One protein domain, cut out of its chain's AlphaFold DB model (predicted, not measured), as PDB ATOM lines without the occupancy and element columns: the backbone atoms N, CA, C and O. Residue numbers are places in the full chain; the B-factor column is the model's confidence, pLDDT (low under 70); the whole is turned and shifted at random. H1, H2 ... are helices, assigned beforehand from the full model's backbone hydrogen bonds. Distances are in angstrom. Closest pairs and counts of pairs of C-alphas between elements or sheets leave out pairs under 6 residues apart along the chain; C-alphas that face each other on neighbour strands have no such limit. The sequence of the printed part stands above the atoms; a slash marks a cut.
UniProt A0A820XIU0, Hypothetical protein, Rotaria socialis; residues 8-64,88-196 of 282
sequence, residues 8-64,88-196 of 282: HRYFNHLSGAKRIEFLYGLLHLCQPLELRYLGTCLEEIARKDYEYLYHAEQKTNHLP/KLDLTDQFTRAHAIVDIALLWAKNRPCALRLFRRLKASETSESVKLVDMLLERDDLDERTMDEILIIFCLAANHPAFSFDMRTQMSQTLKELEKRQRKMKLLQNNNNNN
ATOM      1  N   HIS A   8      99.935 303.265 183.327       84.94
ATOM      2  CA  HIS A   8      99.572 302.308 184.373       84.94
ATOM      3  C   HIS A   8      99.489 300.881 183.828       84.94
ATOM      4  O   HIS A   8     100.005 299.955 184.450       84.94
ATOM      5  N   ARG A   9      98.870 300.703 182.652       85.88
ATOM      6  CA  ARG A   9      98.841 299.410 181.964       85.88
ATOM      7  C   ARG A   9     100.261 298.942 181.682       85.88
ATOM      8  O   ARG A   9     100.613 297.865 182.134       85.88
ATOM      9  N   TYR A  10     101.096 299.757 181.043       87.75
ATOM     10  CA  TYR A  10     102.490 299.408 180.767       87.75
ATOM     11  C   TYR A  10     103.249 298.981 182.033       87.75
ATOM     12  O   TYR A  10     103.811 297.892 182.076       87.75
ATOM     13  N   PHE A  11     103.188 299.784 183.098       85.88
ATOM     14  CA  PHE A  11     103.874 299.507 184.361       85.88
ATOM     15  C   PHE A  11     103.416 298.203 185.035       85.88
ATOM     16  O   PHE A  11     104.210 297.519 185.686       85.88
ATOM     17  N   ASN A  12     102.143 297.833 184.880       84.44
ATOM     18  CA  ASN A  12     101.612 296.579 185.414       84.44
ATOM     19  C   ASN A  12     102.117 295.335 184.675       84.44
ATOM     20  O   ASN A  12     102.151 294.279 185.294       84.44
ATOM     21  N   HIS A  13     102.556 295.461 183.419       84.31
ATOM     22  CA  HIS A  13     103.122 294.348 182.643       84.31
ATOM     23  C   HIS A  13     104.649 294.218 182.795       84.31
ATOM     24  O   HIS A  13     105.255 293.299 182.250       84.31
ATOM     25  N   LEU A  14     105.300 295.134 183.521       85.56
ATOM     26  CA  LEU A  14     106.737 295.059 183.780       85.56
ATOM     27  C   LEU A  14     107.063 294.013 184.855       85.56
ATOM     28  O   LEU A  14     106.391 293.937 185.885       85.56
ATOM     29  N   SER A  15     108.165 293.278 184.665       87.06
ATOM     30  CA  SER A  15     108.739 292.410 185.703       87.06
ATOM     31  C   SER A  15     109.214 293.221 186.916       87.06
ATOM     32  O   SER A  15     109.418 294.435 186.829       87.06
ATOM     33  N   GLY A  16     109.431 292.561 188.060       85.88
ATOM     34  CA  GLY A  16     109.834 293.235 189.302       85.88
ATOM     35  C   GLY A  16     111.079 294.117 189.144       85.88
ATOM     36  O   GLY A  16     111.053 295.286 189.526       85.88
ATOM     37  N   ALA A  17     112.125 293.602 188.491       90.19
ATOM     38  CA  ALA A  17     113.335 294.367 188.185       90.19
ATOM     39  C   ALA A  17     113.037 295.587 187.293       90.19
ATOM     40  O   ALA A  17     113.436 296.705 187.612       90.19
ATOM     41  N   LYS A  18     112.239 295.407 186.232       89.88
ATOM     42  CA  LYS A  18     111.871 296.498 185.316       89.88
ATOM     43  C   LYS A  18     111.005 297.563 185.982       89.88
ATOM     44  O   LYS A  18     111.149 298.740 185.663       89.88
ATOM     45  N   ARG A  19     110.142 297.188 186.931       93.62
ATOM     46  CA  ARG A  19     109.379 298.142 187.750       93.62
ATOM     47  C   ARG A  19     110.304 298.997 188.611       93.62
ATOM     48  O   ARG A  19     110.091 300.205 188.685       93.62
ATOM     49  N   ILE A  20     111.325 298.392 189.225       91.81
ATOM     50  CA  ILE A  20     112.330 299.111 190.023       91.81
ATOM     51  C   ILE A  20     113.113 300.083 189.136       91.81
ATOM     52  O   ILE A  20     113.188 301.261 189.473       91.81
ATOM     53  N   GLU A  21     113.631 299.635 187.989       90.69
ATOM     54  CA  GLU A  21     114.347 300.511 187.046       90.69
ATOM     55  C   GLU A  21     113.470 301.663 186.549       90.69
ATOM     56  O   GLU A  21     113.917 302.808 186.499       90.69
ATOM     57  N   PHE A  22     112.212 301.373 186.209       91.00
ATOM     58  CA  PHE A  22     111.264 302.377 185.740       91.00
ATOM     59  C   PHE A  22     111.006 303.446 186.808       91.00
ATOM     60  O   PHE A  22     111.148 304.636 186.531       91.00
ATOM     61  N   LEU A  23     110.685 303.039 188.042       92.50
ATOM     62  CA  LEU A  23     110.474 303.969 189.155       92.50
ATOM     63  C   LEU A  23     111.744 304.753 189.488       92.50
ATOM     64  O   LEU A  23     111.680 305.967 189.664       92.50
ATOM     65  N   TYR A  24     112.898 304.085 189.530       90.56
ATOM     66  CA  TYR A  24     114.187 304.730 189.761       90.56
ATOM     67  C   TYR A  24     114.464 305.803 188.702       90.56
ATOM     68  O   TYR A  24     114.835 306.924 189.048       90.56
ATOM     69  N   GLY A  25     114.202 305.506 187.427       92.00
ATOM     70  CA  GLY A  25     114.298 306.466 186.330       92.00
ATOM     71  C   GLY A  25     113.367 307.667 186.504       92.00
ATOM     72  O   GLY A  25     113.818 308.800 186.359       92.00
ATOM     73  N   LEU A  26     112.101 307.447 186.882       92.81
ATOM     74  CA  LEU A  26     111.158 308.540 187.151       92.81
ATOM     75  C   LEU A  26     111.618 309.437 188.305       92.81
ATOM     76  O   LEU A  26     111.566 310.657 188.178       92.81
ATOM     77  N   LEU A  27     112.127 308.851 189.393       93.12
ATOM     78  CA  LEU A  27     112.640 309.613 190.536       93.12
ATOM     79  C   LEU A  27     113.820 310.519 190.150       93.12
ATOM     80  O   LEU A  27     113.947 311.610 190.699       93.12
ATOM     81  N   HIS A  28     114.650 310.125 189.177       89.62
ATOM     82  CA  HIS A  28     115.745 310.970 188.672       89.62
ATOM     83  C   HIS A  28     115.266 312.182 187.865       89.62
ATOM     84  O   HIS A  28     116.036 313.121 187.666       89.62
ATOM     85  N   LEU A  29     114.019 312.169 187.392       93.56
ATOM     86  CA  LEU A  29     113.413 313.276 186.652       93.56
ATOM     87  C   LEU A  29     112.671 314.258 187.570       93.56
ATOM     88  O   LEU A  29     112.333 315.360 187.135       93.56
ATOM     89  N   CYS A  30     112.422 313.875 188.826       93.44
ATOM     90  CA  CYS A  30     111.701 314.692 189.793       93.44
ATOM     91  C   CYS A  30     112.544 315.854 190.339       93.44
ATOM     92  O   CYS A  30     113.751 315.747 190.561       93.44
ATOM     93  N   GLN A  31     111.875 316.964 190.642       92.69
ATOM     94  CA  GLN A  31     112.453 318.097 191.363       92.69
ATOM     95  C   GLN A  31     112.609 317.785 192.864       92.69
ATOM     96  O   GLN A  31     111.851 316.982 193.411       92.69
ATOM     97  N   PRO A  32     113.509 318.469 193.599       93.00
ATOM     98  CA  PRO A  32     113.703 318.223 195.032       93.00
ATOM     99  C   PRO A  32     112.426 318.337 195.884       93.00
ATOM    100  O   PRO A  32     112.240 317.561 196.821       93.00
ATOM    101  N   LEU A  33     111.526 319.274 195.557       91.31
ATOM    102  CA  LEU A  33     110.240 319.418 196.256       91.31
ATOM    103  C   LEU A  33     109.279 318.261 195.956       91.31
ATOM    104  O   LEU A  33     108.582 317.803 196.858       91.31
ATOM    105  N   GLU A  34     109.275 317.761 194.720       95.81
ATOM    106  CA  GLU A  34     108.478 316.594 194.326       95.81
ATOM    107  C   GLU A  34     108.982 315.343 195.043       95.81
ATOM    108  O   GLU A  34     108.189 314.612 195.624       95.81
ATOM    109  N   LEU A  35     110.304 315.146 195.099       91.62
ATOM    110  CA  LEU A  35     110.920 314.056 195.858       91.62
ATOM    111  C   LEU A  35     110.572 314.129 197.349       91.62
ATOM    112  O   LEU A  35     110.259 313.107 197.957       91.62
ATOM    113  N   ARG A  36     110.582 315.331 197.942       95.00
ATOM    114  CA  ARG A  36     110.191 315.518 199.347       95.00
ATOM    115  C   ARG A  36     108.730 315.144 199.583       95.00
ATOM    116  O   ARG A  36     108.445 314.459 200.561       95.00
ATOM    117  N   TYR A  37     107.834 315.570 198.696       94.56
ATOM    118  CA  TYR A  37     106.417 315.217 198.761       94.56
ATOM    119  C   TYR A  37     106.194 313.707 198.592       94.56
ATOM    120  O   TYR A  37     105.505 313.094 199.408       94.56
ATOM    121  N   LEU A  38     106.833 313.090 197.592       95.06
ATOM    122  CA  LEU A  38     106.772 311.646 197.365       95.06
ATOM    123  C   LEU A  38     107.273 310.861 198.581       95.06
ATOM    124  O   LEU A  38     106.655 309.864 198.933       95.06
ATOM    125  N   GLY A  39     108.322 311.334 199.263       93.25
ATOM    126  CA  GLY A  39     108.789 310.749 200.523       93.25
ATOM    127  C   GLY A  39     107.682 310.653 201.579       93.25
ATOM    128  O   GLY A  39     107.453 309.578 202.123       93.25
ATOM    129  N   THR A  40     106.921 311.731 201.797       93.00
ATOM    130  CA  THR A  40     105.779 311.726 202.731       93.00
ATOM    131  C   THR A  40     104.675 310.754 202.302       93.00
ATOM    132  O   THR A  40     104.105 310.055 203.137       93.00
ATOM    133  N   CYS A  41     104.371 310.667 201.005       95.25
ATOM    134  CA  CYS A  41     103.397 309.693 200.506       95.25
ATOM    135  C   CYS A  41     103.868 308.245 200.708       95.25
ATOM    136  O   CYS A  41     103.067 307.386 201.071       95.25
ATOM    137  N   LEU A  42     105.154 307.976 200.473       90.81
ATOM    138  CA  LEU A  42     105.748 306.653 200.651       90.81
ATOM    139  C   LEU A  42     105.718 306.219 202.119       90.81
ATOM    140  O   LEU A  42     105.345 305.080 202.387       90.81
ATOM    141  N   GLU A  43     106.033 307.119 203.055       88.94
ATOM    142  CA  GLU A  43     105.939 306.866 204.500       88.94
ATOM    143  C   GLU A  43     104.519 306.436 204.908       88.94
ATOM    144  O   GLU A  43     104.356 305.428 205.596       88.94
ATOM    145  N   GLU A  44     103.479 307.132 204.433       91.56
ATOM    146  CA  GLU A  44     102.090 306.776 204.764       91.56
ATOM    147  C   GLU A  44     101.661 305.436 204.142       91.56
ATOM    148  O   GLU A  44     100.996 304.633 204.798       91.56
ATOM    149  N   ILE A  45     102.054 305.161 202.892       88.06
ATOM    150  CA  ILE A  45     101.715 303.900 202.210       88.06
ATOM    151  C   ILE A  45     102.424 302.711 202.876       88.06
ATOM    152  O   ILE A  45     101.803 301.665 203.077       88.06
ATOM    153  N   ALA A  46     103.701 302.870 203.236       83.44
ATOM    154  CA  ALA A  46     104.536 301.814 203.809       83.44
ATOM    155  C   ALA A  46     104.322 301.600 205.319       83.44
ATOM    156  O   ALA A  46     104.794 300.605 205.867       83.44
ATOM    157  N   ARG A  47     103.577 302.484 205.999       86.44
ATOM    158  CA  ARG A  47     103.364 302.457 207.458       86.44
ATOM    159  C   ARG A  47     102.891 301.107 208.007       86.44
ATOM    160  O   ARG A  47     103.179 300.784 209.154       86.44
ATOM    161  N   LYS A  48     102.167 300.314 207.211       84.69
ATOM    162  CA  LYS A  48     101.669 298.986 207.617       84.69
ATOM    163  C   LYS A  48     102.784 297.962 207.827       84.69
ATOM    164  O   LYS A  48     102.653 297.118 208.705       84.69
ATOM    165  N   ASP A  49     103.856 298.066 207.050       83.06
ATOM    166  CA  ASP A  49     104.986 297.135 207.075       83.06
ATOM    167  C   ASP A  49     106.180 297.702 207.862       83.06
ATOM    168  O   ASP A  49     107.229 297.063 207.948       83.06
ATOM    169  N   TYR A  50     106.021 298.892 208.459       84.06
ATOM    170  CA  TYR A  50     107.094 299.649 209.106       84.06
ATOM    171  C   TYR A  50     107.862 298.833 210.149       84.06
ATOM    172  O   TYR A  50     109.078 298.738 210.050       84.06
ATOM    173  N   GLU A  51     107.178 298.203 211.109       85.88
ATOM    174  CA  GLU A  51     107.835 297.454 212.196       85.88
ATOM    175  C   GLU A  51     108.686 296.291 211.669       85.88
ATOM    176  O   GLU A  51     109.830 296.094 212.082       85.88
ATOM    177  N   TYR A  52     108.148 295.535 210.707       84.31
ATOM    178  CA  TYR A  52     108.875 294.430 210.090       84.31
ATOM    179  C   TYR A  52     110.117 294.935 209.349       84.31
ATOM    180  O   TYR A  52     111.220 294.420 209.559       84.31
ATOM    181  N   LEU A  53     109.946 295.955 208.501       87.00
ATOM    182  CA  LEU A  53     111.040 296.519 207.716       87.00
ATOM    183  C   LEU A  53     112.084 297.180 208.615       87.00
ATOM    184  O   LEU A  53     113.268 297.054 208.337       87.00
ATOM    185  N   TYR A  54     111.669 297.801 209.717       87.88
ATOM    186  CA  TYR A  54     112.568 298.378 210.706       87.88
ATOM    187  C   TYR A  54     113.473 297.302 211.316       87.88
ATOM    188  O   TYR A  54     114.694 297.421 211.256       87.88
ATOM    189  N   HIS A  55     112.918 296.203 211.833       85.06
ATOM    190  CA  HIS A  55     113.735 295.123 212.397       85.06
ATOM    191  C   HIS A  55     114.660 294.464 211.364       85.06
ATOM    192  O   HIS A  55     115.817 294.161 211.676       85.06
ATOM    193  N   ALA A  56     114.174 294.258 210.138       85.00
ATOM    194  CA  ALA A  56     114.990 293.736 209.048       85.00
ATOM    195  C   ALA A  56     116.131 294.703 208.686       85.00
ATOM    196  O   ALA A  56     117.284 294.284 208.618       85.00
ATOM    197  N   GLU A  57     115.846 296.002 208.574       89.88
ATOM    198  CA  GLU A  57     116.834 297.052 208.314       89.88
ATOM    199  C   GLU A  57     117.918 297.082 209.397       89.88
ATOM    200  O   GLU A  57     119.111 297.158 209.078       89.88
ATOM    201  N   GLN A  58     117.528 296.979 210.673       89.06
ATOM    202  CA  GLN A  58     118.474 296.929 211.786       89.06
ATOM    203  C   GLN A  58     119.434 295.744 211.632       89.06
ATOM    204  O   GLN A  58     120.644 295.937 211.733       89.06
ATOM    205  N   LYS A  59     118.923 294.547 211.311       85.38
ATOM    206  CA  LYS A  59     119.735 293.340 211.087       85.38
ATOM    207  C   LYS A  59     120.676 293.479 209.887       85.38
ATOM    208  O   LYS A  59     121.833 293.070 209.960       85.38
ATOM    209  N   THR A  60     120.191 294.049 208.787       86.56
ATOM    210  CA  THR A  60     120.966 294.246 207.557       86.56
ATOM    211  C   THR A  60     122.125 295.226 207.765       86.56
ATOM    212  O   THR A  60     123.230 294.998 207.269       86.56
ATOM    213  N   ASN A  61     121.886 296.326 208.488       88.88
ATOM    214  CA  ASN A  61     122.841 297.430 208.591       88.88
ATOM    215  C   ASN A  61     123.797 297.327 209.774       88.88
ATOM    216  O   ASN A  61     124.938 297.790 209.672       88.88
ATOM    217  N   HIS A  62     123.362 296.703 210.865       80.69
ATOM    218  CA  HIS A  62     124.187 296.463 212.038       80.69
ATOM    219  C   HIS A  62     124.792 295.076 211.926       80.69
ATOM    220  O   HIS A  62     124.328 294.109 212.528       80.69
ATOM    221  N   LEU A  63     125.848 294.982 211.118       61.31
ATOM    222  CA  LEU A  63     126.683 293.792 211.101       61.31
ATOM    223  C   LEU A  63     127.087 293.418 212.527       61.31
ATOM    224  O   LEU A  63     127.550 294.307 213.254       61.31
ATOM    225  N   PRO A  64     127.072 292.124 212.894       52.44
ATOM    226  CA  PRO A  64     127.966 291.674 213.939       52.44
ATOM    227  C   PRO A  64     129.367 291.986 213.417       52.44
ATOM    228  O   PRO A  64     129.863 291.410 212.446       52.44
ATOM    229  N   LYS A  88     129.684 281.953 199.782       66.75
ATOM    230  CA  LYS A  88     128.999 282.151 198.509       66.75
ATOM    231  C   LYS A  88     127.486 282.232 198.734       66.75
ATOM    232  O   LYS A  88     126.913 281.387 199.411       66.75
ATOM    233  N   LEU A  89     126.828 283.222 198.126       78.56
ATOM    234  CA  LEU A  89     125.365 283.244 198.054       78.56
ATOM    235  C   LEU A  89     124.894 282.111 197.133       78.56
ATOM    236  O   LEU A  89     125.185 282.128 195.936       78.56
ATOM    237  N   ASP A  90     124.160 281.139 197.666       83.50
ATOM    238  CA  ASP A  90     123.462 280.161 196.837       83.50
ATOM    239  C   ASP A  90     122.161 280.769 196.300       83.50
ATOM    240  O   ASP A  90     121.117 280.737 196.944       83.50
ATOM    241  N   LEU A  91     122.215 281.348 195.098       86.31
ATOM    242  CA  LEU A  91     121.027 281.928 194.463       86.31
ATOM    243  C   LEU A  91     120.043 280.868 193.937       86.31
ATOM    244  O   LEU A  91     118.986 281.227 193.420       86.31
ATOM    245  N   THR A  92     120.347 279.576 194.060       82.56
ATOM    246  CA  THR A  92     119.409 278.499 193.711       82.56
ATOM    247  C   THR A  92     118.404 278.267 194.840       82.56
ATOM    248  O   THR A  92     117.249 277.929 194.578       82.56
ATOM    249  N   ASP A  93     118.794 278.589 196.075       83.81
ATOM    250  CA  ASP A  93     117.933 278.551 197.246       83.81
ATOM    251  C   ASP A  93     117.003 279.776 197.323       83.81
ATOM    252  O   ASP A  93     117.423 280.938 197.272       83.81
ATOM    253  N   GLN A  94     115.706 279.509 197.474       85.38
ATOM    254  CA  GLN A  94     114.669 280.538 197.543       85.38
ATOM    255  C   GLN A  94     114.841 281.441 198.770       85.38
ATOM    256  O   GLN A  94     114.623 282.651 198.679       85.38
ATOM    257  N   PHE A  95     115.225 280.872 199.915       84.69
ATOM    258  CA  PHE A  95     115.367 281.630 201.157       84.69
ATOM    259  C   PHE A  95     116.536 282.614 201.069       84.69
ATOM    260  O   PHE A  95     116.402 283.787 201.418       84.69
ATOM    261  N   THR A  96     117.649 282.162 200.501       86.00
ATOM    262  CA  THR A  96     118.838 282.964 200.232       86.00
ATOM    263  C   THR A  96     118.540 284.114 199.273       86.00
ATOM    264  O   THR A  96     118.936 285.251 199.547       86.00
ATOM    265  N   ARG A  97     117.791 283.869 198.188       89.62
ATOM    266  CA  ARG A  97     117.352 284.945 197.281       89.62
ATOM    267  C   ARG A  97     116.456 285.960 197.983       89.62
ATOM    268  O   ARG A  97     116.692 287.159 197.860       89.62
ATOM    269  N   ALA A  98     115.462 285.497 198.740       86.44
ATOM    270  CA  ALA A  98     114.554 286.376 199.471       86.44
ATOM    271  C   ALA A  98     115.306 287.266 200.470       86.44
ATOM    272  O   ALA A  98     115.099 288.480 200.495       86.44
ATOM    273  N   HIS A  99     116.232 286.682 201.232       84.75
ATOM    274  CA  HIS A  99     117.090 287.429 202.146       84.75
ATOM    275  C   HIS A  99     117.962 288.451 201.421       84.75
ATOM    276  O   HIS A  99     118.036 289.589 201.865       84.75
ATOM    277  N   ALA A 100     118.569 288.089 200.289       89.81
ATOM    278  CA  ALA A 100     119.379 289.022 199.512       89.81
ATOM    279  C   ALA A 100     118.559 290.214 198.989       89.81
ATOM    280  O   ALA A 100     119.044 291.343 199.022       89.81
ATOM    281  N   ILE A 101     117.317 289.990 198.541       92.69
ATOM    282  CA  ILE A 101     116.415 291.070 198.111       92.69
ATOM    283  C   ILE A 101     116.147 292.031 199.274       92.69
ATOM    284  O   ILE A 101     116.325 293.237 199.112       92.69
ATOM    285  N   VAL A 102     115.762 291.502 200.439       90.38
ATOM    286  CA  VAL A 102     115.476 292.308 201.638       90.38
ATOM    287  C   VAL A 102     116.725 293.060 202.101       90.38
ATOM    288  O   VAL A 102     116.668 294.272 202.294       90.38
ATOM    289  N   ASP A 103     117.864 292.375 202.198       89.69
ATOM    290  CA  ASP A 103     119.125 292.964 202.649       89.69
ATOM    291  C   ASP A 103     119.603 294.089 201.722       89.69
ATOM    292  O   ASP A 103     120.097 295.105 202.195       89.69
ATOM    293  N   ILE A 104     119.474 293.955 200.399       94.50
ATOM    294  CA  ILE A 104     119.897 295.030 199.489       94.50
ATOM    295  C   ILE A 104     118.876 296.174 199.497       94.50
ATOM    296  O   ILE A 104     119.275 297.335 199.444       94.50
ATOM    297  N   ALA A 105     117.575 295.873 199.571       94.44
ATOM    298  CA  ALA A 105     116.519 296.887 199.576       94.44
ATOM    299  C   ALA A 105     116.531 297.761 200.841       94.44
ATOM    300  O   ALA A 105     116.194 298.940 200.765       94.44
ATOM    301  N   LEU A 106     116.926 297.190 201.982       93.50
ATOM    302  CA  LEU A 106     116.987 297.870 203.280       93.50
ATOM    303  C   LEU A 106     118.397 298.344 203.647       93.50
ATOM    304  O   LEU A 106     118.635 298.824 204.754       93.50
ATOM    305  N   LEU A 107     119.366 298.222 202.746       95.06
ATOM    306  CA  LEU A 107     120.719 298.689 203.005       95.06
ATOM    307  C   LEU A 107     120.754 300.223 203.081       95.06
ATOM    308  O   LEU A 107     120.311 300.934 202.184       95.06
ATOM    309  N   TRP A 108     121.368 300.784 204.121       94.94
ATOM    310  CA  TRP A 108     121.514 302.231 204.219       94.94
ATOM    311  C   TRP A 108     122.410 302.769 203.111       94.94
ATOM    312  O   TRP A 108     123.506 302.263 202.861       94.94
ATOM    313  N   ALA A 109     122.009 303.897 202.524       93.50
ATOM    314  CA  ALA A 109     122.693 304.517 201.391       93.50
ATOM    315  C   ALA A 109     124.187 304.819 201.613       93.50
ATOM    316  O   ALA A 109     124.944 304.936 200.652       93.50
ATOM    317  N   LYS A 110     124.628 304.957 202.869       90.88
ATOM    318  CA  LYS A 110     126.027 305.245 203.232       90.88
ATOM    319  C   LYS A 110     126.798 304.023 203.746       90.88
ATOM    320  O   LYS A 110     127.997 304.139 203.996       90.88
ATOM    321  N   ASN A 111     126.160 302.859 203.880       92.81
ATOM    322  CA  ASN A 111     126.760 301.661 204.467       92.81
ATOM    323  C   ASN A 111     127.606 300.876 203.447       92.81
ATOM    324  O   ASN A 111     127.285 299.762 203.031       92.81
ATOM    325  N   ARG A 112     128.718 301.491 203.023       91.69
ATOM    326  CA  ARG A 112     129.657 300.909 202.050       91.69
ATOM    327  C   ARG A 112     130.278 299.574 202.488       91.69
ATOM    328  O   ARG A 112     130.434 298.722 201.617       91.69
ATOM    329  N   PRO A 113     130.633 299.347 203.770       90.06
ATOM    330  CA  PRO A 113     131.184 298.059 204.198       90.06
ATOM    331  C   PRO A 113     130.215 296.895 203.958       90.06
ATOM    332  O   PRO A 113     130.609 295.863 203.414       90.06
ATOM    333  N   CYS A 114     128.933 297.080 204.285       89.69
ATOM    334  CA  CYS A 114     127.911 296.059 204.056       89.69
ATOM    335  C   CYS A 114     127.628 295.869 202.560       89.69
ATOM    336  O   CYS A 114     127.530 294.729 202.104       89.69
ATOM    337  N   ALA A 115     127.604 296.959 201.781       92.69
ATOM    338  CA  ALA A 115     127.505 296.901 200.321       92.69
ATOM    339  C   ALA A 115     128.643 296.080 199.694       92.69
ATOM    340  O   ALA A 115     128.397 295.213 198.860       92.69
ATOM    341  N   LEU A 116     129.891 296.310 200.125       90.19
ATOM    342  CA  LEU A 116     131.067 295.579 199.652       90.19
ATOM    343  C   LEU A 116     130.974 294.085 199.984       90.19
ATOM    344  O   LEU A 116     131.291 293.250 199.139       90.19
ATOM    345  N   ARG A 117     130.513 293.738 201.189       87.62
ATOM    346  CA  ARG A 117     130.309 292.339 201.582       87.62
ATOM    347  C   ARG A 117     129.247 291.659 200.719       87.62
ATOM    348  O   ARG A 117     129.486 290.569 200.211       87.62
ATOM    349  N   LEU A 118     128.099 292.308 200.504       89.81
ATOM    350  CA  LEU A 118     127.050 291.800 199.611       89.81
ATOM    351  C   LEU A 118     127.568 291.643 198.177       89.81
ATOM    352  O   LEU A 118     127.373 290.597 197.564       89.81
ATOM    353  N   PHE A 119     128.303 292.635 197.670       90.31
ATOM    354  CA  PHE A 119     128.929 292.590 196.351       90.31
ATOM    355  C   PHE A 119     129.876 291.391 196.190       90.31
ATOM    356  O   PHE A 119     129.786 290.672 195.196       90.31
ATOM    357  N   ARG A 120     130.755 291.134 197.169       87.81
ATOM    358  CA  ARG A 120     131.670 289.979 197.145       87.81
ATOM    359  C   ARG A 120     130.919 288.656 197.126       87.81
ATOM    360  O   ARG A 120     131.230 287.798 196.302       87.81
ATOM    361  N   ARG A 121     129.890 288.518 197.967       85.56
ATOM    362  CA  ARG A 121     129.054 287.311 198.018       85.56
ATOM    363  C   ARG A 121     128.301 287.064 196.707       85.56
ATOM    364  O   ARG A 121     128.180 285.913 196.298       85.56
ATOM    365  N   LEU A 122     127.831 288.124 196.043       87.50
ATOM    366  CA  LEU A 122     127.173 288.045 194.731       87.50
ATOM    367  C   LEU A 122     128.151 287.717 193.595       87.50
ATOM    368  O   LEU A 122     127.749 287.130 192.591       87.50
ATOM    369  N   LYS A 123     129.423 288.106 193.733       80.19
ATOM    370  CA  LYS A 123     130.436 287.938 192.685       80.19
ATOM    371  C   LYS A 123     131.229 286.630 192.781       80.19
ATOM    372  O   LYS A 123     131.666 286.185 191.727       80.19
ATOM    373  N   ALA A 124     131.419 286.069 193.985       63.84
ATOM    374  CA  ALA A 124     132.226 284.881 194.330       63.84
ATOM    375  C   ALA A 124     132.906 284.194 193.110       63.84
ATOM    376  O   ALA A 124     132.226 283.499 192.355       63.84
ATOM    377  N   SER A 125     134.203 284.373 192.818       51.41
ATOM    378  CA  SER A 125     135.368 284.537 193.697       51.41
ATOM    379  C   SER A 125     136.347 285.644 193.241       51.41
ATOM    380  O   SER A 125     136.475 285.951 192.057       51.41
ATOM    381  N   GLU A 126     137.079 286.237 194.194       48.19
ATOM    382  CA  GLU A 126     138.358 286.929 193.923       48.19
ATOM    383  C   GLU A 126     139.550 285.948 193.926       48.19
ATOM    384  O   GLU A 126     140.656 286.310 193.531       48.19
ATOM    385  N   THR A 127     139.337 284.688 194.315       45.50
ATOM    386  CA  THR A 127     140.348 283.629 194.276       45.50
ATOM    387  C   THR A 127     140.250 282.871 192.953       45.50
ATOM    388  O   THR A 127     139.273 282.163 192.708       45.50
ATOM    389  N   SER A 128     141.251 283.078 192.093       45.72
ATOM    390  CA  SER A 128     141.457 282.409 190.803       45.72
ATOM    391  C   SER A 128     141.014 280.938 190.797       45.72
ATOM    392  O   SER A 128     141.316 280.206 191.732       45.72
ATOM    393  N   GLU A 129     140.361 280.533 189.702       45.03
ATOM    394  CA  GLU A 129     139.901 279.173 189.330       45.03
ATOM    395  C   GLU A 129     138.464 278.753 189.694       45.03
ATOM    396  O   GLU A 129     138.043 277.664 189.313       45.03
ATOM    397  N   SER A 130     137.637 279.606 190.305       45.84
ATOM    398  CA  SER A 130     136.202 279.296 190.474       45.84
ATOM    399  C   SER A 130     135.363 279.865 189.324       45.84
ATOM    400  O   SER A 130     135.435 281.059 189.038       45.84
ATOM    401  N   VAL A 131     134.540 279.026 188.681       52.94
ATOM    402  CA  VAL A 131     133.472 279.444 187.750       52.94
ATOM    403  C   VAL A 131     132.697 280.590 188.397       52.94
ATOM    404  O   VAL A 131     132.201 280.429 189.519       52.94
ATOM    405  N   LYS A 132     132.618 281.752 187.731       67.81
ATOM    406  CA  LYS A 132     131.891 282.902 188.283       67.81
ATOM    407  C   LYS A 132     130.472 282.432 188.577       67.81
ATOM    408  O   LYS A 132     129.865 281.776 187.736       67.81
ATOM    409  N   LEU A 133     129.924 282.765 189.745       69.62
ATOM    410  CA  LEU A 133     128.533 282.443 190.099       69.62
ATOM    411  C   LEU A 133     127.572 282.784 188.944       69.62
ATOM    412  O   LEU A 133     126.679 282.011 188.616       69.62
ATOM    413  N   VAL A 134     127.827 283.907 188.277       70.94
ATOM    414  CA  VAL A 134     127.112 284.359 187.079       70.94
ATOM    415  C   VAL A 134     127.218 283.368 185.919       70.94
ATOM    416  O   VAL A 134     126.197 283.058 185.323       70.94
ATOM    417  N   ASP A 135     128.405 282.842 185.616       74.75
ATOM    418  CA  ASP A 135     128.604 281.877 184.527       74.75
ATOM    419  C   ASP A 135     127.807 280.590 184.811       74.75
ATOM    420  O   ASP A 135     127.072 280.115 183.950       74.75
ATOM    421  N   MET A 136     127.816 280.115 186.065       76.38
ATOM    422  CA  MET A 136     126.962 279.003 186.506       76.38
ATOM    423  C   MET A 136     125.469 279.304 186.301       76.38
ATOM    424  O   MET A 136     124.733 278.449 185.819       76.38
ATOM    425  N   LEU A 137     124.994 280.500 186.663       78.56
ATOM    426  CA  LEU A 137     123.587 280.873 186.468       78.56
ATOM    427  C   LEU A 137     123.209 281.000 184.990       78.56
ATOM    428  O   LEU A 137     122.078 280.695 184.621       78.56
ATOM    429  N   LEU A 138     124.134 281.458 184.145       79.19
ATOM    430  CA  LEU A 138     123.910 281.597 182.708       79.19
ATOM    431  C   LEU A 138     123.833 280.233 182.005       79.19
ATOM    432  O   LEU A 138     123.094 280.103 181.025       79.19
ATOM    433  N   GLU A 139     124.563 279.235 182.505       80.12
ATOM    434  CA  GLU A 139     124.626 277.879 181.945       80.12
ATOM    435  C   GLU A 139     123.550 276.924 182.483       80.12
ATOM    436  O   GLU A 139     123.294 275.896 181.862       80.12
ATOM    437  N   ARG A 140     122.882 277.240 183.602       80.38
ATOM    438  CA  ARG A 140     121.796 276.397 184.130       80.38
ATOM    439  C   ARG A 140     120.537 276.486 183.272       80.38
ATOM    440  O   ARG A 140     119.995 277.567 183.048       80.38
ATOM    441  N   ASP A 141     120.043 275.329 182.841       75.38
ATOM    442  CA  ASP A 141     118.818 275.199 182.042       75.38
ATOM    443  C   ASP A 141     117.558 274.930 182.880       75.38
ATOM    444  O   ASP A 141     116.448 275.036 182.366       75.38
ATOM    445  N   ASP A 142     117.713 274.631 184.172       79.06
ATOM    446  CA  ASP A 142     116.639 274.255 185.098       79.06
ATOM    447  C   ASP A 142     116.087 275.420 185.939       79.06
ATOM    448  O   ASP A 142     115.257 275.205 186.821       79.06
ATOM    449  N   LEU A 143     116.523 276.659 185.683       83.81
ATOM    450  CA  LEU A 143     116.002 277.837 186.378       83.81
ATOM    451  C   LEU A 143     114.589 278.170 185.889       83.81
ATOM    452  O   LEU A 143     114.384 278.500 184.719       83.81
ATOM    453  N   ASP A 144     113.621 278.139 186.804       84.81
ATOM    454  CA  ASP A 144     112.265 278.597 186.516       84.81
ATOM    455  C   ASP A 144     112.191 280.131 186.355       84.81
ATOM    456  O   ASP A 144     113.097 280.889 186.726       84.81
ATOM    457  N   GLU A 145     111.095 280.607 185.756       85.81
ATOM    458  CA  GLU A 145     110.902 282.035 185.477       85.81
ATOM    459  C   GLU A 145     110.912 282.875 186.761       85.81
ATOM    460  O   GLU A 145     111.503 283.956 186.790       85.81
ATOM    461  N   ARG A 146     110.336 282.343 187.845       85.56
ATOM    462  CA  ARG A 146     110.276 283.013 189.145       85.56
ATOM    463  C   ARG A 146     111.666 283.230 189.740       85.56
ATOM    464  O   ARG A 146     111.973 284.324 190.207       85.56
ATOM    465  N   THR A 147     112.506 282.204 189.721       89.06
ATOM    466  CA  THR A 147     113.880 282.258 190.220       89.06
ATOM    467  C   THR A 147     114.693 283.262 189.418       89.06
ATOM    468  O   THR A 147     115.422 284.065 189.999       89.06
ATOM    469  N   MET A 148     114.530 283.276 188.091       90.50
ATOM    470  CA  MET A 148     115.182 284.265 187.234       90.50
ATOM    471  C   MET A 148     114.736 285.694 187.565       90.50
ATOM    472  O   MET A 148     115.583 286.578 187.675       90.50
ATOM    473  N   ASP A 149     113.439 285.929 187.774       90.12
ATOM    474  CA  ASP A 149     112.918 287.246 188.157       90.12
ATOM    475  C   ASP A 149     113.472 287.723 189.511       90.12
ATOM    476  O   ASP A 149     113.887 288.877 189.634       90.12
ATOM    477  N   GLU A 150     113.540 286.844 190.513       92.00
ATOM    478  CA  GLU A 150     114.130 287.146 191.825       92.00
ATOM    479  C   GLU A 150     115.632 287.478 191.703       92.00
ATOM    480  O   GLU A 150     116.100 288.464 192.276       92.00
ATOM    481  N   ILE A 151     116.383 286.722 190.894       92.19
ATOM    482  CA  ILE A 151     117.799 287.004 190.602       92.19
ATOM    483  C   ILE A 151     117.953 288.365 189.909       92.19
ATOM    484  O   ILE A 151     118.809 289.164 190.296       92.19
ATOM    485  N   LEU A 152     117.117 288.674 188.916       93.38
ATOM    486  CA  LEU A 152     117.141 289.968 188.231       93.38
ATOM    487  C   LEU A 152     116.862 291.126 189.196       93.38
ATOM    488  O   LEU A 152     117.519 292.161 189.096       93.38
ATOM    489  N   ILE A 153     115.945 290.960 190.156       95.19
ATOM    490  CA  ILE A 153     115.681 291.967 191.198       95.19
ATOM    491  C   ILE A 153     116.933 292.214 192.046       95.19
ATOM    492  O   ILE A 153     117.295 293.371 192.252       95.19
ATOM    493  N   ILE A 154     117.624 291.159 192.491       94.56
ATOM    494  CA  ILE A 154     118.858 291.268 193.291       94.56
ATOM    495  C   ILE A 154     119.905 292.117 192.558       94.56
ATOM    496  O   ILE A 154     120.425 293.091 193.112       94.56
ATOM    497  N   PHE A 155     120.189 291.785 191.295       94.75
ATOM    498  CA  PHE A 155     121.181 292.515 190.503       94.75
ATOM    499  C   PHE A 155     120.712 293.927 190.130       94.75
ATOM    500  O   PHE A 155     121.527 294.847 190.121       94.75
ATOM    501  N   CYS A 156     119.414 294.131 189.890       96.38
ATOM    502  CA  CYS A 156     118.824 295.448 189.655       96.38
ATOM    503  C   CYS A 156     118.971 296.365 190.871       96.38
ATOM    504  O   CYS A 156     119.401 297.512 190.728       96.38
ATOM    505  N   LEU A 157     118.655 295.873 192.071       96.94
ATOM    506  CA  LEU A 157     118.841 296.625 193.306       96.94
ATOM    507  C   LEU A 157     120.321 296.972 193.488       96.94
ATOM    508  O   LEU A 157     120.655 298.148 193.597       96.94
ATOM    509  N   ALA A 158     121.225 295.990 193.410       95.81
ATOM    510  CA  ALA A 158     122.662 296.215 193.579       95.81
ATOM    511  C   ALA A 158     123.255 297.195 192.544       95.81
ATOM    512  O   ALA A 158     124.098 298.026 192.884       95.81
ATOM    513  N   ALA A 159     122.801 297.133 191.288       95.75
ATOM    514  CA  ALA A 159     123.232 298.026 190.213       95.75
ATOM    515  C   ALA A 159     122.814 299.489 190.432       95.75
ATOM    516  O   ALA A 159     123.522 300.391 189.988       95.75
ATOM    517  N   ASN A 160     121.705 299.732 191.136       94.94
ATOM    518  CA  ASN A 160     121.152 301.071 191.362       94.94
ATOM    519  C   ASN A 160     121.355 301.586 192.802       94.94
ATOM    520  O   ASN A 160     121.103 302.757 193.083       94.94
ATOM    521  N   HIS A 161     121.841 300.750 193.725       95.69
ATOM    522  CA  HIS A 161     121.894 301.094 195.143       95.69
ATOM    523  C   HIS A 161     123.018 302.103 195.482       95.69
ATOM    524  O   HIS A 161     124.192 301.861 195.176       95.69
ATOM    525  N   PRO A 162     122.731 303.210 196.196       95.31
ATOM    526  CA  PRO A 162     123.709 304.274 196.463       95.31
ATOM    527  C   PRO A 162     124.902 303.848 197.336       95.31
ATOM    528  O   PRO A 162     125.984 304.421 197.200       95.31
ATOM    529  N   ALA A 163     124.736 302.834 198.192       96.50
ATOM    530  CA  ALA A 163     125.823 302.317 199.034       96.50
ATOM    531  C   ALA A 163     126.914 301.569 198.249       96.50
ATOM    532  O   ALA A 163     128.046 301.463 198.726       96.50
ATOM    533  N   PHE A 164     126.597 301.067 197.053       95.94
ATOM    534  CA  PHE A 164     127.562 300.408 196.176       95.94
ATOM    535  C   PHE A 164     128.413 301.474 195.474       95.94
ATOM    536  O   PHE A 164     127.899 302.514 195.050       95.94
ATOM    537  N   SER A 165     129.722 301.236 195.349       95.31
ATOM    538  CA  SER A 165     130.604 302.153 194.612       95.31
ATOM    539  C   SER A 165     130.247 302.182 193.122       95.31
ATOM    540  O   SER A 165     129.571 301.287 192.613       95.31
ATOM    541  N   PHE A 166     130.724 303.198 192.400       95.56
ATOM    542  CA  PHE A 166     130.526 303.285 190.951       95.56
ATOM    543  C   PHE A 166     131.017 302.022 190.221       95.56
ATOM    544  O   PHE A 166     130.297 301.481 189.381       95.56
ATOM    545  N   ASP A 167     132.185 301.503 190.600       94.38
ATOM    546  CA  ASP A 167     132.757 300.295 189.996       94.38
ATOM    547  C   ASP A 167     131.926 299.045 190.300       94.38
ATOM    548  O   ASP A 167     131.737 298.197 189.426       94.38
ATOM    549  N   MET A 168     131.400 298.932 191.526       94.50
ATOM    550  CA  MET A 168     130.511 297.831 191.905       94.50
ATOM    551  C   MET A 168     129.204 297.890 191.115       94.50
ATOM    552  O   MET A 168     128.809 296.892 190.519       94.50
ATOM    553  N   ARG A 169     128.564 299.065 191.049       95.31
ATOM    554  CA  ARG A 169     127.323 299.273 190.289       95.31
ATOM    555  C   ARG A 169     127.508 298.996 188.802       95.31
ATOM    556  O   ARG A 169     126.649 298.366 188.190       95.31
ATOM    557  N   THR A 170     128.639 299.406 188.228       94.19
ATOM    558  CA  THR A 170     128.973 299.147 186.819       94.19
ATOM    559  C   THR A 170     129.092 297.650 186.544       94.19
ATOM    560  O   THR A 170     128.499 297.155 185.587       94.19
ATOM    561  N   GLN A 171     129.788 296.908 187.410       92.38
ATOM    562  CA  GLN A 171     129.900 295.452 187.292       92.38
ATOM    563  C   GLN A 171     128.545 294.753 187.462       92.38
ATOM    564  O   GLN A 171     128.191 293.905 186.649       92.38
ATOM    565  N   MET A 172     127.749 295.142 188.462       93.50
ATOM    566  CA  MET A 172     126.403 294.590 188.665       93.50
ATOM    567  C   MET A 172     125.483 294.886 187.473       93.50
ATOM    568  O   MET A 172     124.733 294.012 187.050       93.50
ATOM    569  N   SER A 173     125.598 296.073 186.868       93.81
ATOM    570  CA  SER A 173     124.850 296.451 185.660       93.81
ATOM    571  C   SER A 173     125.238 295.613 184.438       93.81
ATOM    572  O   SER A 173     124.385 295.295 183.613       93.81
ATOM    573  N   GLN A 174     126.519 295.261 184.291       92.06
ATOM    574  CA  GLN A 174     126.975 294.367 183.221       92.06
ATOM    575  C   GLN A 174     126.402 292.961 183.413       92.06
ATOM    576  O   GLN A 174     125.829 292.405 182.479       92.06
ATOM    577  N   THR A 175     126.474 292.430 184.635       91.38
ATOM    578  CA  THR A 175     125.882 291.133 184.977       91.38
ATOM    579  C   THR A 175     124.373 291.108 184.735       91.38
ATOM    580  O   THR A 175     123.866 290.169 184.124       91.38
ATOM    581  N   LEU A 176     123.656 292.157 185.152       92.62
ATOM    582  CA  LEU A 176     122.214 292.285 184.940       92.62
ATOM    583  C   LEU A 176     121.844 292.169 183.453       92.62
ATOM    584  O   LEU A 176     120.917 291.441 183.109       92.62
ATOM    585  N   LYS A 177     122.600 292.816 182.555       91.88
ATOM    586  CA  LYS A 177     122.354 292.757 181.103       91.88
ATOM    587  C   LYS A 177     122.496 291.348 180.526       91.88
ATOM    588  O   LYS A 177     121.687 290.958 179.680       91.88
ATOM    589  N   GLU A 178     123.491 290.584 180.973       91.38
ATOM    590  CA  GLU A 178     123.666 289.202 180.514       91.38
ATOM    591  C   GLU A 178     122.564 288.281 181.050       91.38
ATOM    592  O   GLU A 178     122.023 287.468 180.295       91.38
ATOM    593  N   LEU A 179     122.147 288.465 182.306       91.00
ATOM    594  CA  LEU A 179     121.013 287.736 182.884       91.00
ATOM    595  C   LEU A 179     119.700 288.043 182.149       91.00
ATOM    596  O   LEU A 179     118.948 287.129 181.818       91.00
ATOM    597  N   GLU A 180     119.443 289.301 181.788       91.19
ATOM    598  CA  GLU A 180     118.277 289.660 180.973       91.19
ATOM    599  C   GLU A 180     118.315 289.018 179.585       91.19
ATOM    600  O   GLU A 180     117.298 288.553 179.067       91.19
ATOM    601  N   LYS A 181     119.489 288.990 178.945       90.38
ATOM    602  CA  LYS A 181     119.666 288.319 177.654       90.38
ATOM    603  C   LYS A 181     119.379 286.823 177.782       90.38
ATOM    604  O   LYS A 181     118.692 286.261 176.923       90.38
ATOM    605  N   ARG A 182     119.840 286.193 178.865       88.19
ATOM    606  CA  ARG A 182     119.538 284.796 179.185       88.19
ATOM    607  C   ARG A 182     118.044 284.574 179.408       88.19
ATOM    608  O   ARG A 182     117.519 283.605 178.862       88.19
ATOM    609  N   GLN A 183     117.361 285.469 180.125       89.94
ATOM    610  CA  GLN A 183     115.911 285.407 180.328       89.94
ATOM    611  C   GLN A 183     115.149 285.485 178.998       89.94
ATOM    612  O   GLN A 183     114.277 284.657 178.746       89.94
ATOM    613  N   ARG A 184     115.514 286.417 178.104       89.19
ATOM    614  CA  ARG A 184     114.901 286.527 176.764       89.19
ATOM    615  C   ARG A 184     115.069 285.239 175.956       89.19
ATOM    616  O   ARG A 184     114.106 284.763 175.364       89.19
ATOM    617  N   LYS A 185     116.267 284.642 175.968       87.38
ATOM    618  CA  LYS A 185     116.528 283.351 175.305       87.38
ATOM    619  C   LYS A 185     115.644 282.234 175.873       87.38
ATOM    620  O   LYS A 185     115.098 281.449 175.108       87.38
ATOM    621  N   MET A 186     115.477 282.202 177.195       84.12
ATOM    622  CA  MET A 186     114.611 281.259 177.913       84.12
ATOM    623  C   MET A 186     113.158 281.329 177.416       84.12
ATOM    624  O   MET A 186     112.581 280.305 177.059       84.12
ATOM    625  N   LYS A 187     112.614 282.547 177.289       84.06
ATOM    626  CA  LYS A 187     111.250 282.788 176.789       84.06
ATOM    627  C   LYS A 187     111.078 282.396 175.319       84.06
ATOM    628  O   LYS A 187     110.076 281.790 174.958       84.06
ATOM    629  N   LEU A 188     112.073 282.677 174.472       85.44
ATOM    630  CA  LEU A 188     112.048 282.285 173.054       85.44
ATOM    631  C   LEU A 188     112.039 280.759 172.865       85.44
ATOM    632  O   LEU A 188     111.320 280.249 172.011       85.44
ATOM    633  N   LEU A 189     112.817 280.028 173.669       81.06
ATOM    634  CA  LEU A 189     112.857 278.562 173.625       81.06
ATOM    635  C   LEU A 189     111.527 277.939 174.070       81.06
ATOM    636  O   LEU A 189     111.071 276.975 173.460       81.06
ATOM    637  N   GLN A 190     110.885 278.510 175.092       75.12
ATOM    638  CA  GLN A 190     109.553 278.084 175.532       75.12
ATOM    639  C   GLN A 190     108.488 278.351 174.460       75.12
ATOM    640  O   GLN A 190     107.677 277.472 174.178       75.12
ATOM    641  N   ASN A 191     108.532 279.514 173.801       72.06
ATOM    642  CA  ASN A 191     107.552 279.865 172.773       72.06
ATOM    643  C   ASN A 191     107.681 278.994 171.509       72.06
ATOM    644  O   ASN A 191     106.680 278.555 170.954       72.06
ATOM    645  N   ASN A 192     108.906 278.656 171.091       70.00
ATOM    646  CA  ASN A 192     109.132 277.752 169.955       70.00
ATOM    647  C   ASN A 192     108.631 276.321 170.219       70.00
ATOM    648  O   ASN A 192     108.134 275.668 169.305       70.00
ATOM    649  N   ASN A 193     108.727 275.834 171.459       62.41
ATOM    650  CA  ASN A 193     108.161 274.535 171.829       62.41
ATOM    651  C   ASN A 193     106.622 274.550 171.846       62.41
ATOM    652  O   ASN A 193     106.009 273.528 171.547       62.41
ATOM    653  N   ASN A 194     106.002 275.696 172.148       58.03
ATOM    654  CA  ASN A 194     104.547 275.860 172.113       58.03
ATOM    655  C   ASN A 194     104.006 276.027 170.681       58.03
ATOM    656  O   ASN A 194     102.974 275.446 170.356       58.03
ATOM    657  N   ASN A 195     104.729 276.732 169.805       52.28
ATOM    658  CA  ASN A 195     104.345 276.912 168.397       52.28
ATOM    659  C   ASN A 195     104.455 275.624 167.567       52.28
ATOM    660  O   ASN A 195     103.729 275.466 166.597       52.28
ATOM    661  N   ASN A 196     105.278 274.651 167.976       50.00
ATOM    662  CA  ASN A 196     105.272 273.315 167.361       50.00
ATOM    663  C   ASN A 196     104.009 272.489 167.691       50.00
ATOM    664  O   ASN A 196     103.872 271.378 167.182       50.00
TER     665      ASN A 196
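This is residues 8 to 64 and 88 to 196 of the 282 residues of the protein "Hypothetical protein" of Rotaria socialis (UniProt A0A820XIU0). A core of nearly aligned helices has H8 in its middle, between H5 and the long H9, while H2 packs on H8 with its residues 16 to 21. From there H2, H3 and H4 swing out in an arch, which comes back where residues 56 to 60 of H4 meet residues 102 to 103 of H5 at a corner, about perpendicular; H6 lies beside the core, H7 packs on H9, and residues 188 to 196, of which 188 to 195 belong to H9, stick out as an arm. The 166 printed residues have nine named helices, H1 to H9 in order, and no named strand; the class is all helix. The whole is compact, with a radius of gyration of the C-alphas of 17.4 A, and spans 52 by 44 by 28 A.

Begin with H9, residues 166 to 195, and H8, residues 145 to 160, a helical hairpin: they touch, opposite ways at a shallow tilt of 22 degrees, their closest C-alphas being those of Ala 159 and Arg 169, 4.3 A apart. H8 is the hub, touching three helices. H5, residues 94 to 105, touches H8, the same way at a shallow tilt of 24 degrees; look at C-alphas 101 and 154, the closest, 5.4 A apart. H2, residues 16 to 29, touches H8 with residues 16 to 21 alone, closest at the C-alphas of Ala 17 and Ile 153, 4.5 A. H4, residues 50 to 61, touches H5 about perpendicular, at 89 degrees, with the C-alphas of Thr 60 and Asp 103 closest, at 5.4 A. H3, residues 32 to 46, is close to but not clearly touching H2: the C-alphas of Leu 27 and Leu 35 are closest, 7.1 A apart. H1, residues 8 to 12, is near H2. H7, residues 133 to 139, touches H9, closest at the C-alphas of Leu 138 and Arg 182, 6.5 A. H6, residues 112 to 123, only just touches H7, with 3 pairs of C-alphas within 8 A; the closest are those of Lys 123 and Leu 133, 6.4 A apart. H5 and H9 are apart. Every O i to N i+4 pair is within hydrogen-bond range in H1 and H3 to H9; in H2 9 of 10 are.

Find C-alpha 8 at (99.572, 302.308, 184.373), where H1 begins. H9 runs 43.5 A from C-alpha 166 at (130.526, 303.285, 190.951) to C-alpha 195 at (104.345, 276.912, 168.397). H8 measures 22.4 A, H3 20.7 A and H2 20.5 A.

The C-alphas of Pro 64 and Asn 196 are farthest apart, 55.0 A. Residues 65 to 87 are not printed; C-alphas 64 and 88 are 18.2 A apart across this cut. Of the links printed whole, none is long. Residues 39 to 52, 126 to 131 and 188 to 196 stand free. The mean pLDDT of the printed part is 85.3; it is under 70 at residues 63 to 64, 88, 124 to 133 and 193 to 196.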